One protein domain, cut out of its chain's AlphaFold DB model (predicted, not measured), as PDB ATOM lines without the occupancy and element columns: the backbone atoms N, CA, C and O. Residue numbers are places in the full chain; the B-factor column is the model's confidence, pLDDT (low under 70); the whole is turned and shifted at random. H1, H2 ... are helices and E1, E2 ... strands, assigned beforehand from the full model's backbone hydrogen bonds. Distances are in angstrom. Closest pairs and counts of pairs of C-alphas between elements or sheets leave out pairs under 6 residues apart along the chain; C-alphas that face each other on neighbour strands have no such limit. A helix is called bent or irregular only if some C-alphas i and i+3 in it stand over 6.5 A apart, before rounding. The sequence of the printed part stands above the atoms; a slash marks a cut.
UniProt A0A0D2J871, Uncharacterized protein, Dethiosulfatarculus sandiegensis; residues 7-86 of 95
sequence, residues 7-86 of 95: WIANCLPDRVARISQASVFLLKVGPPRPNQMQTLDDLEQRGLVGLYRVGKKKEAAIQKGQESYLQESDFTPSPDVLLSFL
ATOM      1  N   TRP A   7      98.593 229.662 171.027       91.69
ATOM      2  CA  TRP A   7      99.484 229.218 172.107       91.69
ATOM      3  C   TRP A   7     100.839 228.754 171.554       91.69
ATOM      4  O   TRP A   7     100.875 228.066 170.534       91.69
ATOM      5  N   ILE A   8     101.932 229.109 172.239       90.94
ATOM      6  CA  ILE A   8     103.302 228.800 171.799       90.94
ATOM      7  C   ILE A   8     104.083 228.003 172.848       90.94
ATOM      8  O   ILE A   8     104.805 227.076 172.495       90.94
ATOM      9  N   ALA A   9     103.983 228.383 174.127       92.25
ATOM     10  CA  ALA A   9     104.754 227.762 175.202       92.25
ATOM     11  C   ALA A   9     104.153 228.051 176.584       92.25
ATOM     12  O   ALA A   9     103.444 229.043 176.762       92.25
ATOM     13  N   ASN A  10     104.509 227.224 177.572       93.94
ATOM     14  CA  ASN A  10     104.393 227.566 178.990       93.94
ATOM     15  C   ASN A  10     105.766 228.006 179.515       93.94
ATOM     16  O   ASN A  10     106.786 227.432 179.129       93.94
ATOM     17  N   CYS A  11     105.813 228.999 180.396       93.00
ATOM     18  CA  CYS A  11     107.055 229.467 181.010       93.00
ATOM     19  C   CYS A  11     106.814 229.998 182.425       93.00
ATOM     20  O   CYS A  11     105.670 230.208 182.827       93.00
ATOM     21  N   LEU A  12     107.896 230.192 183.180       93.62
ATOM     22  CA  LEU A  12     107.820 230.855 184.478       93.62
ATOM     23  C   LEU A  12     107.544 232.363 184.292       93.62
ATOM     24  O   LEU A  12     108.030 232.944 183.313       93.62
ATOM     25  N   PRO A  13     106.787 233.007 185.201       92.38
ATOM     26  CA  PRO A  13     106.394 234.413 185.070       92.38
ATOM     27  C   PRO A  13     107.571 235.392 184.957       92.38
ATOM     28  O   PRO A  13     107.513 236.345 184.184       92.38
ATOM     29  N   ASP A  14     108.658 235.139 185.682       92.19
ATOM     30  CA  ASP A  14     109.893 235.937 185.678       92.19
ATOM     31  C   ASP A  14     110.586 235.957 184.305       92.19
ATOM     32  O   ASP A  14     111.203 236.948 183.916       92.19
ATOM     33  N   ARG A  15     110.434 234.890 183.514       88.31
ATOM     34  CA  ARG A  15     111.034 234.773 182.175       88.31
ATOM     35  C   ARG A  15     110.234 235.476 181.082       88.31
ATOM     36  O   ARG A  15     110.741 235.631 179.969       88.31
ATOM     37  N   VAL A  16     109.003 235.905 181.369       90.81
ATOM     38  CA  VAL A  16     108.090 236.487 180.373       90.81
ATOM     39  C   VAL A  16     108.697 237.715 179.704       90.81
ATOM     40  O   VAL A  16     108.622 237.818 178.480       90.81
ATOM     41  N   ALA A  17     109.296 238.630 180.472       87.19
ATOM     42  CA  ALA A  17     109.857 239.870 179.935       87.19
ATOM     43  C   ALA A  17     110.983 239.577 178.935       87.19
ATOM     44  O   ALA A  17     110.925 240.013 177.785       87.19
ATOM     45  N   ARG A  18     111.926 238.721 179.337       85.75
ATOM     46  CA  ARG A  18     113.072 238.314 178.521       85.75
ATOM     47  C   ARG A  18     112.651 237.595 177.235       85.75
ATOM     48  O   ARG A  18     113.131 237.921 176.151       85.75
ATOM     49  N   ILE A  19     111.712 236.648 177.328       87.94
ATOM     50  CA  ILE A  19     111.177 235.941 176.151       87.94
ATOM     51  C   ILE A  19     110.431 236.920 175.235       87.94
ATOM     52  O   ILE A  19     110.588 236.884 174.013       87.94
ATOM     53  N   SER A  20     109.640 237.821 175.818       87.50
ATOM     54  CA  SER A  20     108.899 238.844 175.078       87.50
ATOM     55  C   SER A  20     109.819 239.794 174.325       87.50
ATOM     56  O   SER A  20     109.504 240.131 173.188       87.50
ATOM     57  N   GLN A  21     110.946 240.209 174.905       85.00
ATOM     58  CA  GLN A  21     111.939 241.060 174.245       85.00
ATOM     59  C   GLN A  21     112.613 240.338 173.072       85.00
ATOM     60  O   GLN A  21     112.579 240.856 171.954       85.00
ATOM     61  N   ALA A  22     113.117 239.119 173.298       83.69
ATOM     62  CA  ALA A  22     113.839 238.332 172.293       83.69
ATOM     63  C   ALA A  22     112.956 237.840 171.130       83.69
ATOM     64  O   ALA A  22     113.449 237.555 170.038       83.69
ATOM     65  N   SER A  23     111.644 237.713 171.346       86.19
ATOM     66  CA  SER A  23     110.727 237.192 170.333       86.19
ATOM     67  C   SER A  23     110.491 238.174 169.183       86.19
ATOM     68  O   SER A  23     110.311 239.376 169.385       86.19
ATOM     69  N   VAL A  24     110.359 237.641 167.969       88.88
ATOM     70  CA  VAL A  24     109.868 238.380 166.791       88.88
ATOM     71  C   VAL A  24     108.346 238.582 166.802       88.88
ATOM     72  O   VAL A  24     107.799 239.339 165.997       88.88
ATOM     73  N   PHE A  25     107.638 237.891 167.694       89.62
ATOM     74  CA  PHE A  25     106.184 237.922 167.788       89.62
ATOM     75  C   PHE A  25     105.698 238.901 168.854       89.62
ATOM     76  O   PHE A  25     106.386 239.194 169.830       89.62
ATOM     77  N   LEU A  26     104.471 239.390 168.672       89.88
ATOM     78  CA  LEU A  26     103.723 240.038 169.741       89.88
ATOM     79  C   LEU A  26     103.125 238.940 170.615       89.88
ATOM     80  O   LEU A  26     102.329 238.128 170.130       89.88
ATOM     81  N   LEU A  27     103.543 238.905 171.878       92.56
ATOM     82  CA  LEU A  27     103.139 237.891 172.842       92.56
ATOM     83  C   LEU A  27     102.158 238.474 173.858       92.56
ATOM     84  O   LEU A  27     102.300 239.613 174.296       92.56
ATOM     85  N   LYS A  28     101.174 237.667 174.247       93.56
ATOM     86  CA  LYS A  28     100.246 237.940 175.341       93.56
ATOM     87  C   LYS A  28     100.342 236.816 176.363       93.56
ATOM     88  O   LYS A  28     100.383 235.643 175.993       93.56
ATOM     89  N   VAL A  29     100.359 237.179 177.640       94.19
ATOM     90  CA  VAL A  29     100.318 236.216 178.743       94.19
ATOM     91  C   VAL A  29      98.876 235.784 178.985       94.19
ATOM     92  O   VAL A  29      97.952 236.602 178.962       94.19
ATOM     93  N   GLY A  30      98.681 234.493 179.218       93.31
ATOM     94  CA  GLY A  30      97.408 233.924 179.629       93.31
ATOM     95  C   GLY A  30      97.600 232.682 180.499       93.31
ATOM     96  O   GLY A  30      98.726 232.377 180.896       93.31
ATOM     97  N   PRO A  31      96.508 231.951 180.785       94.06
ATOM     98  CA  PRO A  31      96.587 230.682 181.499       94.06
ATOM     99  C   PRO A  31      97.531 229.701 180.789       94.06
ATOM    100  O   PRO A  31      97.638 229.755 179.561       94.06
ATOM    101  N   PRO A  32      98.215 228.805 181.513       94.50
ATOM    102  CA  PRO A  32      98.995 227.754 180.878       94.50
ATOM    103  C   PRO A  32      98.082 226.798 180.092       94.50
ATOM    104  O   PRO A  32      96.881 226.692 180.355       94.50
ATOM    105  N   ARG A  33      98.642 226.097 179.100       92.56
ATOM    106  CA  ARG A  33      97.938 225.004 178.407       92.56
ATOM    107  C   ARG A  33      98.625 223.667 178.659       92.56
ATOM    108  O   ARG A  33      99.838 223.594 178.453       92.56
ATOM    109  N   PRO A  34      97.874 222.615 179.026       91.69
ATOM    110  CA  PRO A  34      98.426 221.272 179.113       91.69
ATOM    111  C   PRO A  34      98.897 220.789 177.739       91.69
ATOM    112  O   PRO A  34      98.421 221.244 176.694       91.69
ATOM    113  N   ASN A  35      99.840 219.854 177.752       86.25
ATOM    114  CA  ASN A  35     100.334 219.160 176.566       86.25
ATOM    115  C   ASN A  35     100.371 217.649 176.843       86.25
ATOM    116  O   ASN A  35      99.890 217.195 177.876       86.25
ATOM    117  N   GLN A  36     100.933 216.859 175.927       84.69
ATOM    118  CA  GLN A  36     100.977 215.397 176.072       84.69
ATOM    119  C   GLN A  36     101.751 214.907 177.312       84.69
ATOM    120  O   GLN A  36     101.575 213.760 177.705       84.69
ATOM    121  N   MET A  37     102.598 215.744 177.916       84.94
ATOM    122  CA  MET A  37     103.473 215.379 179.036       84.94
ATOM    123  C   MET A  37     103.126 216.084 180.355       84.94
ATOM    124  O   MET A  37     103.739 215.781 181.374       84.94
ATOM    125  N   GLN A  38     102.221 217.064 180.351       87.50
ATOM    126  CA  GLN A  38     101.954 217.930 181.503       87.50
ATOM    127  C   GLN A  38     100.452 218.138 181.666       87.50
ATOM    128  O   GLN A  38      99.782 218.552 180.713       87.50
ATOM    129  N   THR A  39      99.936 217.905 182.873       92.94
ATOM    130  CA  THR A  39      98.540 218.215 183.203       92.94
ATOM    131  C   THR A  39      98.368 219.699 183.524       92.94
ATOM    132  O   THR A  39      99.347 220.423 183.710       92.94
ATOM    133  N   LEU A  40      97.124 220.186 183.553       92.38
ATOM    134  CA  LEU A  40      96.859 221.573 183.940       92.38
ATOM    135  C   LEU A  40      97.252 221.814 185.406       92.38
ATOM    136  O   LEU A  40      97.948 222.789 185.682       92.38
ATOM    137  N   ASP A  41      96.909 220.882 186.294       94.88
ATOM    138  CA  ASP A  41      97.234 220.943 187.721       94.88
ATOM    139  C   ASP A  41      98.749 221.039 187.951       94.88
ATOM    140  O   ASP A  41      99.202 221.885 188.719       94.88
ATOM    141  N   ASP A  42      99.556 220.253 187.226       92.88
ATOM    142  CA  ASP A  42     101.023 220.324 187.323       92.88
ATOM    143  C   ASP A  42     101.558 221.707 186.929       92.88
ATOM    144  O   ASP A  42     102.528 222.210 187.499       92.88
ATOM    145  N   LEU A  43     100.964 222.323 185.905       92.25
ATOM    146  CA  LEU A  43     101.385 223.632 185.410       92.25
ATOM    147  C   LEU A  43     101.020 224.737 186.405       92.25
ATOM    148  O   LEU A  43     101.829 225.640 186.626       92.25
ATOM    149  N   GLU A  44      99.842 224.641 187.020       93.00
ATOM    150  CA  GLU A  44      99.369 225.573 188.044       93.00
ATOM    151  C   GLU A  44     100.173 225.449 189.341       93.00
ATOM    152  O   GLU A  44     100.636 226.461 189.864       93.00
ATOM    153  N   GLN A  45     100.444 224.225 189.809       94.19
ATOM    154  CA  GLN A  45     101.295 223.980 190.981       94.19
ATOM    155  C   GLN A  45     102.708 224.542 190.799       94.19
ATOM    156  O   GLN A  45     103.320 225.042 191.741       94.19
ATOM    157  N   ARG A  46     103.227 224.495 189.569       91.50
ATOM    158  CA  ARG A  46     104.531 225.068 189.210       91.50
ATOM    159  C   ARG A  46     104.485 226.575 188.949       91.50
ATOM    160  O   ARG A  46     105.526 227.152 188.635       91.50
ATOM    161  N   GLY A  47     103.312 227.206 189.033       92.62
ATOM    162  CA  GLY A  47     103.126 228.638 188.807       92.62
ATOM    163  C   GLY A  47     103.423 229.083 187.373       92.62
ATOM    164  O   GLY A  47     103.858 230.213 187.160       92.62
ATOM    165  N   LEU A  48     103.252 228.200 186.385       93.44
ATOM    166  CA  LEU A  48     103.556 228.500 184.988       93.44
ATOM    167  C   LEU A  48     102.447 229.328 184.332       93.44
ATOM    168  O   LEU A  48     101.261 229.183 184.622       93.44
ATOM    169  N   VAL A  49     102.842 230.152 183.366       95.12
ATOM    170  CA  VAL A  49     101.933 230.929 182.516       95.12
ATOM    171  C   VAL A  49     102.069 230.516 181.058       95.12
ATOM    172  O   VAL A  49     103.129 230.061 180.623       95.12
ATOM    173  N   GLY A  50     101.001 230.696 180.285       94.25
ATOM    174  CA  GLY A  50     100.994 230.466 178.844       94.25
ATOM    175  C   GLY A  50     101.374 231.723 178.065       94.25
ATOM    176  O   GLY A  50     100.885 232.818 178.351       94.25
ATOM    177  N   LEU A  51     102.205 231.561 177.040       94.19
ATOM    178  CA  LEU A  51     102.522 232.593 176.056       94.19
ATOM    179  C   LEU A  51     101.724 232.357 174.776       94.19
ATOM    180  O   LEU A  51     101.740 231.258 174.212       94.19
ATOM    181  N   TYR A  52     101.063 233.409 174.301       94.38
ATOM    182  CA  TYR A  52     100.207 233.372 173.122       94.38
ATOM    183  C   TYR A  52     100.647 234.403 172.085       94.38
ATOM    184  O   TYR A  52     100.800 235.583 172.396       94.38
ATOM    185  N   ARG A  53     100.808 233.976 170.832       92.94
ATOM    186  CA  ARG A  53     101.076 234.844 169.687       92.94
ATOM    187  C   ARG A  53      99.798 235.561 169.284       92.94
ATOM    188  O   ARG A  53      98.828 234.923 168.880       92.94
ATOM    189  N   VAL A  54      99.836 236.886 169.303       93.06
ATOM    190  CA  VAL A  54      98.739 237.740 168.814       93.06
ATOM    191  C   VAL A  54      99.102 238.501 167.537       93.06
ATOM    192  O   VAL A  54      98.256 239.168 166.954       93.06
ATOM    193  N   GLY A  55     100.352 238.395 167.077       90.75
ATOM    194  CA  GLY A  55     100.812 239.010 165.836       90.75
ATOM    195  C   GLY A  55     102.329 238.944 165.673       90.75
ATOM    196  O   GLY A  55     103.023 238.254 166.424       90.75
ATOM    197  N   LYS A  56     102.852 239.692 164.698       89.88
ATOM    198  CA  LYS A  56     104.291 239.863 164.451       89.88
ATOM    199  C   LYS A  56     104.702 241.293 164.802       89.88
ATOM    200  O   LYS A  56     103.962 242.232 164.515       89.88
ATOM    201  N   LYS A  57     105.868 241.463 165.429       88.12
ATOM    202  CA  LYS A  57     106.442 242.793 165.656       88.12
ATOM    203  C   LYS A  57     106.867 243.415 164.324       88.12
ATOM    204  O   LYS A  57     107.202 242.709 163.372       88.12
ATOM    205  N   LYS A  58     106.887 244.747 164.275       87.44
ATOM    206  CA  LYS A  58     107.560 245.485 163.197       87.44
ATOM    207  C   LYS A  58     109.073 245.324 163.342       87.44
ATOM    208  O   LYS A  58     109.563 245.216 164.460       87.44
ATOM    209  N   GLU A  59     109.795 245.367 162.231       85.44
ATOM    210  CA  GLU A  59     111.243 245.127 162.176       85.44
ATOM    211  C   GLU A  59     112.048 246.009 163.141       85.44
ATOM    212  O   GLU A  59     112.806 245.488 163.954       85.44
ATOM    213  N   ALA A  60     111.767 247.316 163.186       85.06
ATOM    214  CA  ALA A  60     112.397 248.235 164.140       85.06
ATOM    215  C   ALA A  60     112.171 247.843 165.619       85.06
ATOM    216  O   ALA A  60     113.045 248.020 166.464       85.06
ATOM    217  N   ALA A  61     111.005 247.276 165.950       81.12
ATOM    218  CA  ALA A  61     110.706 246.807 167.305       81.12
ATOM    219  C   ALA A  61     111.364 245.453 167.620       81.12
ATOM    220  O   ALA A  61     111.583 245.141 168.790       81.12
ATOM    221  N   ILE A  62     111.666 244.648 166.595       80.81
ATOM    222  CA  ILE A  62     112.450 243.416 166.736       80.81
ATOM    223  C   ILE A  62     113.896 243.781 167.063       80.81
ATOM    224  O   ILE A  62     114.402 243.316 168.079       80.81
ATOM    225  N   GLN A  63     114.509 244.661 166.265       81.75
ATOM    226  CA  GLN A  63     115.896 245.107 166.454       81.75
ATOM    227  C   GLN A  63     116.109 245.685 167.856       81.75
ATOM    228  O   GLN A  63     116.911 245.157 168.620       81.75
ATOM    229  N   LYS A  64     115.286 246.658 168.266       82.69
ATOM    230  CA  LYS A  64     115.362 247.246 169.612       82.69
ATOM    231  C   LYS A  64     115.186 246.211 170.735       82.69
ATOM    232  O   LYS A  64     115.829 246.301 171.781       82.69
ATOM    233  N   GLY A  65     114.289 245.241 170.544       78.62
ATOM    234  CA  GLY A  65     114.054 244.172 171.519       78.62
ATOM    235  C   GLY A  65     115.251 243.232 171.660       78.62
ATOM    236  O   GLY A  65     115.594 242.846 172.773       78.62
ATOM    237  N   GLN A  66     115.907 242.906 170.546       80.69
ATOM    238  CA  GLN A  66     117.120 242.092 170.522       80.69
ATOM    239  C   GLN A  66     118.317 242.836 171.118       80.69
ATOM    240  O   GLN A  66     119.055 242.249 171.901       80.69
ATOM    241  N   GLU A  67     118.473 244.127 170.818       80.75
ATOM    242  CA  GLU A  67     119.494 244.984 171.430       80.75
ATOM    243  C   GLU A  67     119.344 245.030 172.953       80.75
ATOM    244  O   GLU A  67     120.309 244.780 173.669       80.75
ATOM    245  N   SER A  68     118.123 245.269 173.449       80.19
ATOM    246  CA  SER A  68     117.846 245.295 174.894       80.19
ATOM    247  C   SER A  68     118.147 243.937 175.536       80.19
ATOM    248  O   SER A  68     118.811 243.866 176.563       80.19
ATOM    249  N   TYR A  69     117.734 242.844 174.886       78.31
ATOM    250  CA  TYR A  69     118.027 241.486 175.346       78.31
ATOM    251  C   TYR A  69     119.536 241.204 175.437       78.31
ATOM    252  O   TYR A  69     119.976 240.559 176.385       78.31
ATOM    253  N   LEU A  70     120.325 241.656 174.458       78.06
ATOM    254  CA  LEU A  70     121.779 241.478 174.459       78.06
ATOM    255  C   LEU A  70     122.452 242.323 175.546       78.06
ATOM    256  O   LEU A  70     123.357 241.826 176.201       78.06
ATOM    257  N   GLN A  71     121.993 243.557 175.768       76.06
ATOM    258  CA  GLN A  71     122.512 244.436 176.824       76.06
ATOM    259  C   GLN A  71     122.201 243.926 178.236       76.06
ATOM    260  O   GLN A  71     123.015 244.091 179.140       76.06
ATOM    261  N   GLU A  72     121.030 243.321 178.433       73.44
ATOM    262  CA  GLU A  72     120.604 242.752 179.719       73.44
ATOM    263  C   GLU A  72     121.188 241.351 179.978       73.44
ATOM    264  O   GLU A  72     121.041 240.806 181.072       73.44
ATOM    265  N   SER A  73     121.824 240.733 178.981       63.50
ATOM    266  CA  SER A  73     122.443 239.418 179.117       63.50
ATOM    267  C   SER A  73     123.915 239.567 179.506       63.50
ATOM    268  O   SER A  73     124.647 240.294 178.846       63.50
ATOM    269  N   ASP A  74     124.411 238.736 180.431       63.22
ATOM    270  CA  ASP A  74     125.862 238.541 180.693       63.22
ATOM    271  C   ASP A  74     126.630 237.970 179.478       63.22
ATOM    272  O   ASP A  74     127.791 237.569 179.554       63.22
ATOM    273  N   PHE A  75     125.958 237.881 178.332       57.94
ATOM    274  CA  PHE A  75     126.529 237.450 177.078       57.94
ATOM    275  C   PHE A  75     127.205 238.662 176.440       57.94
ATOM    276  O   PHE A  75     126.636 239.327 175.581       57.94
ATOM    277  N   THR A  76     128.431 238.945 176.874       57.66
ATOM    278  CA  THR A  76     129.402 239.734 176.111       57.66
ATOM    279  C   THR A  76     130.167 238.777 175.203       57.66
ATOM    280  O   THR A  76     131.179 238.222 175.642       57.66
ATOM    281  N   PRO A  77     129.715 238.511 173.963       53.88
ATOM    282  CA  PRO A  77     130.559 237.786 173.036       53.88
ATOM    283  C   PRO A  77     131.769 238.679 172.767       53.88
ATOM    284  O   PRO A  77     131.642 239.740 172.152       53.88
ATOM    285  N   SER A  78     132.946 238.290 173.263       52.72
ATOM    286  CA  SER A  78     134.168 238.908 172.766       52.72
ATOM    287  C   SER A  78     134.256 238.611 171.263       52.72
ATOM    288  O   SER A  78     133.778 237.558 170.818       52.72
ATOM    289  N   PRO A  79     134.845 239.510 170.459       58.44
ATOM    290  CA  PRO A  79     135.065 239.254 169.037       58.44
ATOM    291  C   PRO A  79     135.701 237.877 168.777       58.44
ATOM    292  O   PRO A  79     135.314 237.191 167.835       58.44
ATOM    293  N   ASP A  80     136.577 237.422 169.678       55.44
ATOM    294  CA  ASP A  80     137.228 236.109 169.619       55.44
ATOM    295  C   ASP A  80     136.247 234.928 169.698       55.44
ATOM    296  O   ASP A  80     136.423 233.927 169.006       55.44
ATOM    297  N   VAL A  81     135.173 235.040 170.491       56.41
ATOM    298  CA  VAL A  81     134.138 233.997 170.576       56.41
ATOM    299  C   VAL A  81     133.380 233.910 169.253       56.41
ATOM    300  O   VAL A  81     133.152 232.813 168.750       56.41
ATOM    301  N   LEU A  82     133.054 235.047 168.629       56.81
ATOM    302  CA  LEU A  82     132.320 235.077 167.357       56.81
ATOM    303  C   LEU A  82     133.131 234.481 166.196       56.81
ATOM    304  O   LEU A  82     132.559 233.772 165.367       56.81
ATOM    305  N   LEU A  83     134.452 234.696 166.177       56.28
ATOM    306  CA  LEU A  83     135.365 234.143 165.165       56.28
ATOM    307  C   LEU A  83     135.410 232.607 165.162       56.28
ATOM    308  O   LEU A  83     135.681 232.006 164.130       56.28
ATOM    309  N   SER A  84     135.121 231.964 166.295       55.72
ATOM    310  CA  SER A  84     135.116 230.498 166.400       55.72
ATOM    311  C   SER A  84     133.792 229.832 165.986       55.72
ATOM    312  O   SER A  84     133.774 228.635 165.703       55.72
ATOM    313  N   PHE A  85     132.692 230.594 165.894       55.16
ATOM    314  CA  PHE A  85     131.384 230.112 165.412       55.16
ATOM    315  C   PHE A  85     131.105 230.481 163.957       55.16
ATOM    316  O   PHE A  85     130.371 229.777 163.259       55.16
ATOM    317  N   LEU A  86     131.694 231.578 163.491       55.66
ATOM    318  CA  LEU A  86     131.754 231.919 162.082       55.66
ATOM    319  C   LEU A  86     132.904 231.100 161.494       55.66
ATOM    320  O   LEU A  86     134.046 231.546 161.484       55.66
TER     321      LEU A  86
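Overview. This is residues 7 to 86 of the 95 residues of an uncharacterized protein of Dethiosulfatarculus sandiegensis (UniProt A0A0D2J871). Look for a small, strongly twisted sheet of three strands with one helix, H1, packed along one face and the other face bare of helices; H3 packs on H1. H2 sits at one end of the long axis, and at the other end residues 74 to 86, with H4, stick out as a free tail. You have 80 printed residues, with four named helices and three named strands in the order E1, H1, E2, H2, E3, H3, H4. The sheet runs E1, E3, E2, antiparallel throughout, and the class is mixed, helices and strands. The whole is loose, with a radius of gyration of the C-alphas of 15.8 A, and elongated, spanning 46 by 27 by 21 A.

Arrangement. Start with E1, residues 7 to 11, and set it beside the inner strand E3, residues 49 to 56: they are antiparallel neighbours, with N 8 and O 51 within hydrogen-bond range at 2.9 A. On the other side of E3 is E2, residues 25 to 30, also antiparallel; there N 28 and O 52 are 2.8 A apart. H1, residues 13 to 22, is on the sheet at a height of 8.0 A, and on the local plane it stands at 19 degrees to E3, along the strands. The closest C-alphas of H1 and E2 are those of Ser 20 and Leu 27, 6.3 A apart. E1, H1 and E2 form a split strand-helix-strand unit, two strands running the same way with E3 between them; its crossover is right-handed. H1 and the sheet make two layers, a helix on one face. H2, residues 40 to 45, is only just not on the sheet, with 4 pairs of C-alphas within 10 A. H3, residues 59 to 71, touches H1, closest at the C-alphas of Gln 21 and Gly 65, 4.6 A, at a steep tilt of 57 degrees, opposite ways. H4, residues 79 to 85, is apart from H3. In H2 and H3 every O i to N i+4 pair is within hydrogen-bond range; H1 has 4 of 6, and H4 1 of 3, beside 3 of 4 O i to N i+3 pairs.

Along the chain. Find C-alpha 7 at (99.484, 229.218, 172.107), where E1 begins its 11.7 A. H1 covers 15.3 A and is irregular, only just: C-alphas 14 and 17 are 7.0 A apart. E2 covers 15.3 A, H2 8.7 A and E3 20.3 A. H3 begins at C-alpha 59, (111.243, 245.127, 162.176), and covers 18.5 A. H4 covers 10.5 A, ending at C-alpha 85, (131.384, 230.112, 165.412).

Size, cuts and confidence. The C-alphas of Asp 41 and Asp 80 are the two farthest apart, 46.4 A. The printed part has no cut and no long link. Without the free stretch, the body spans 39 by 24 by 16 A. Mean pLDDT of the printed part is 83.2; residues 73 to 86 of this model are under 70.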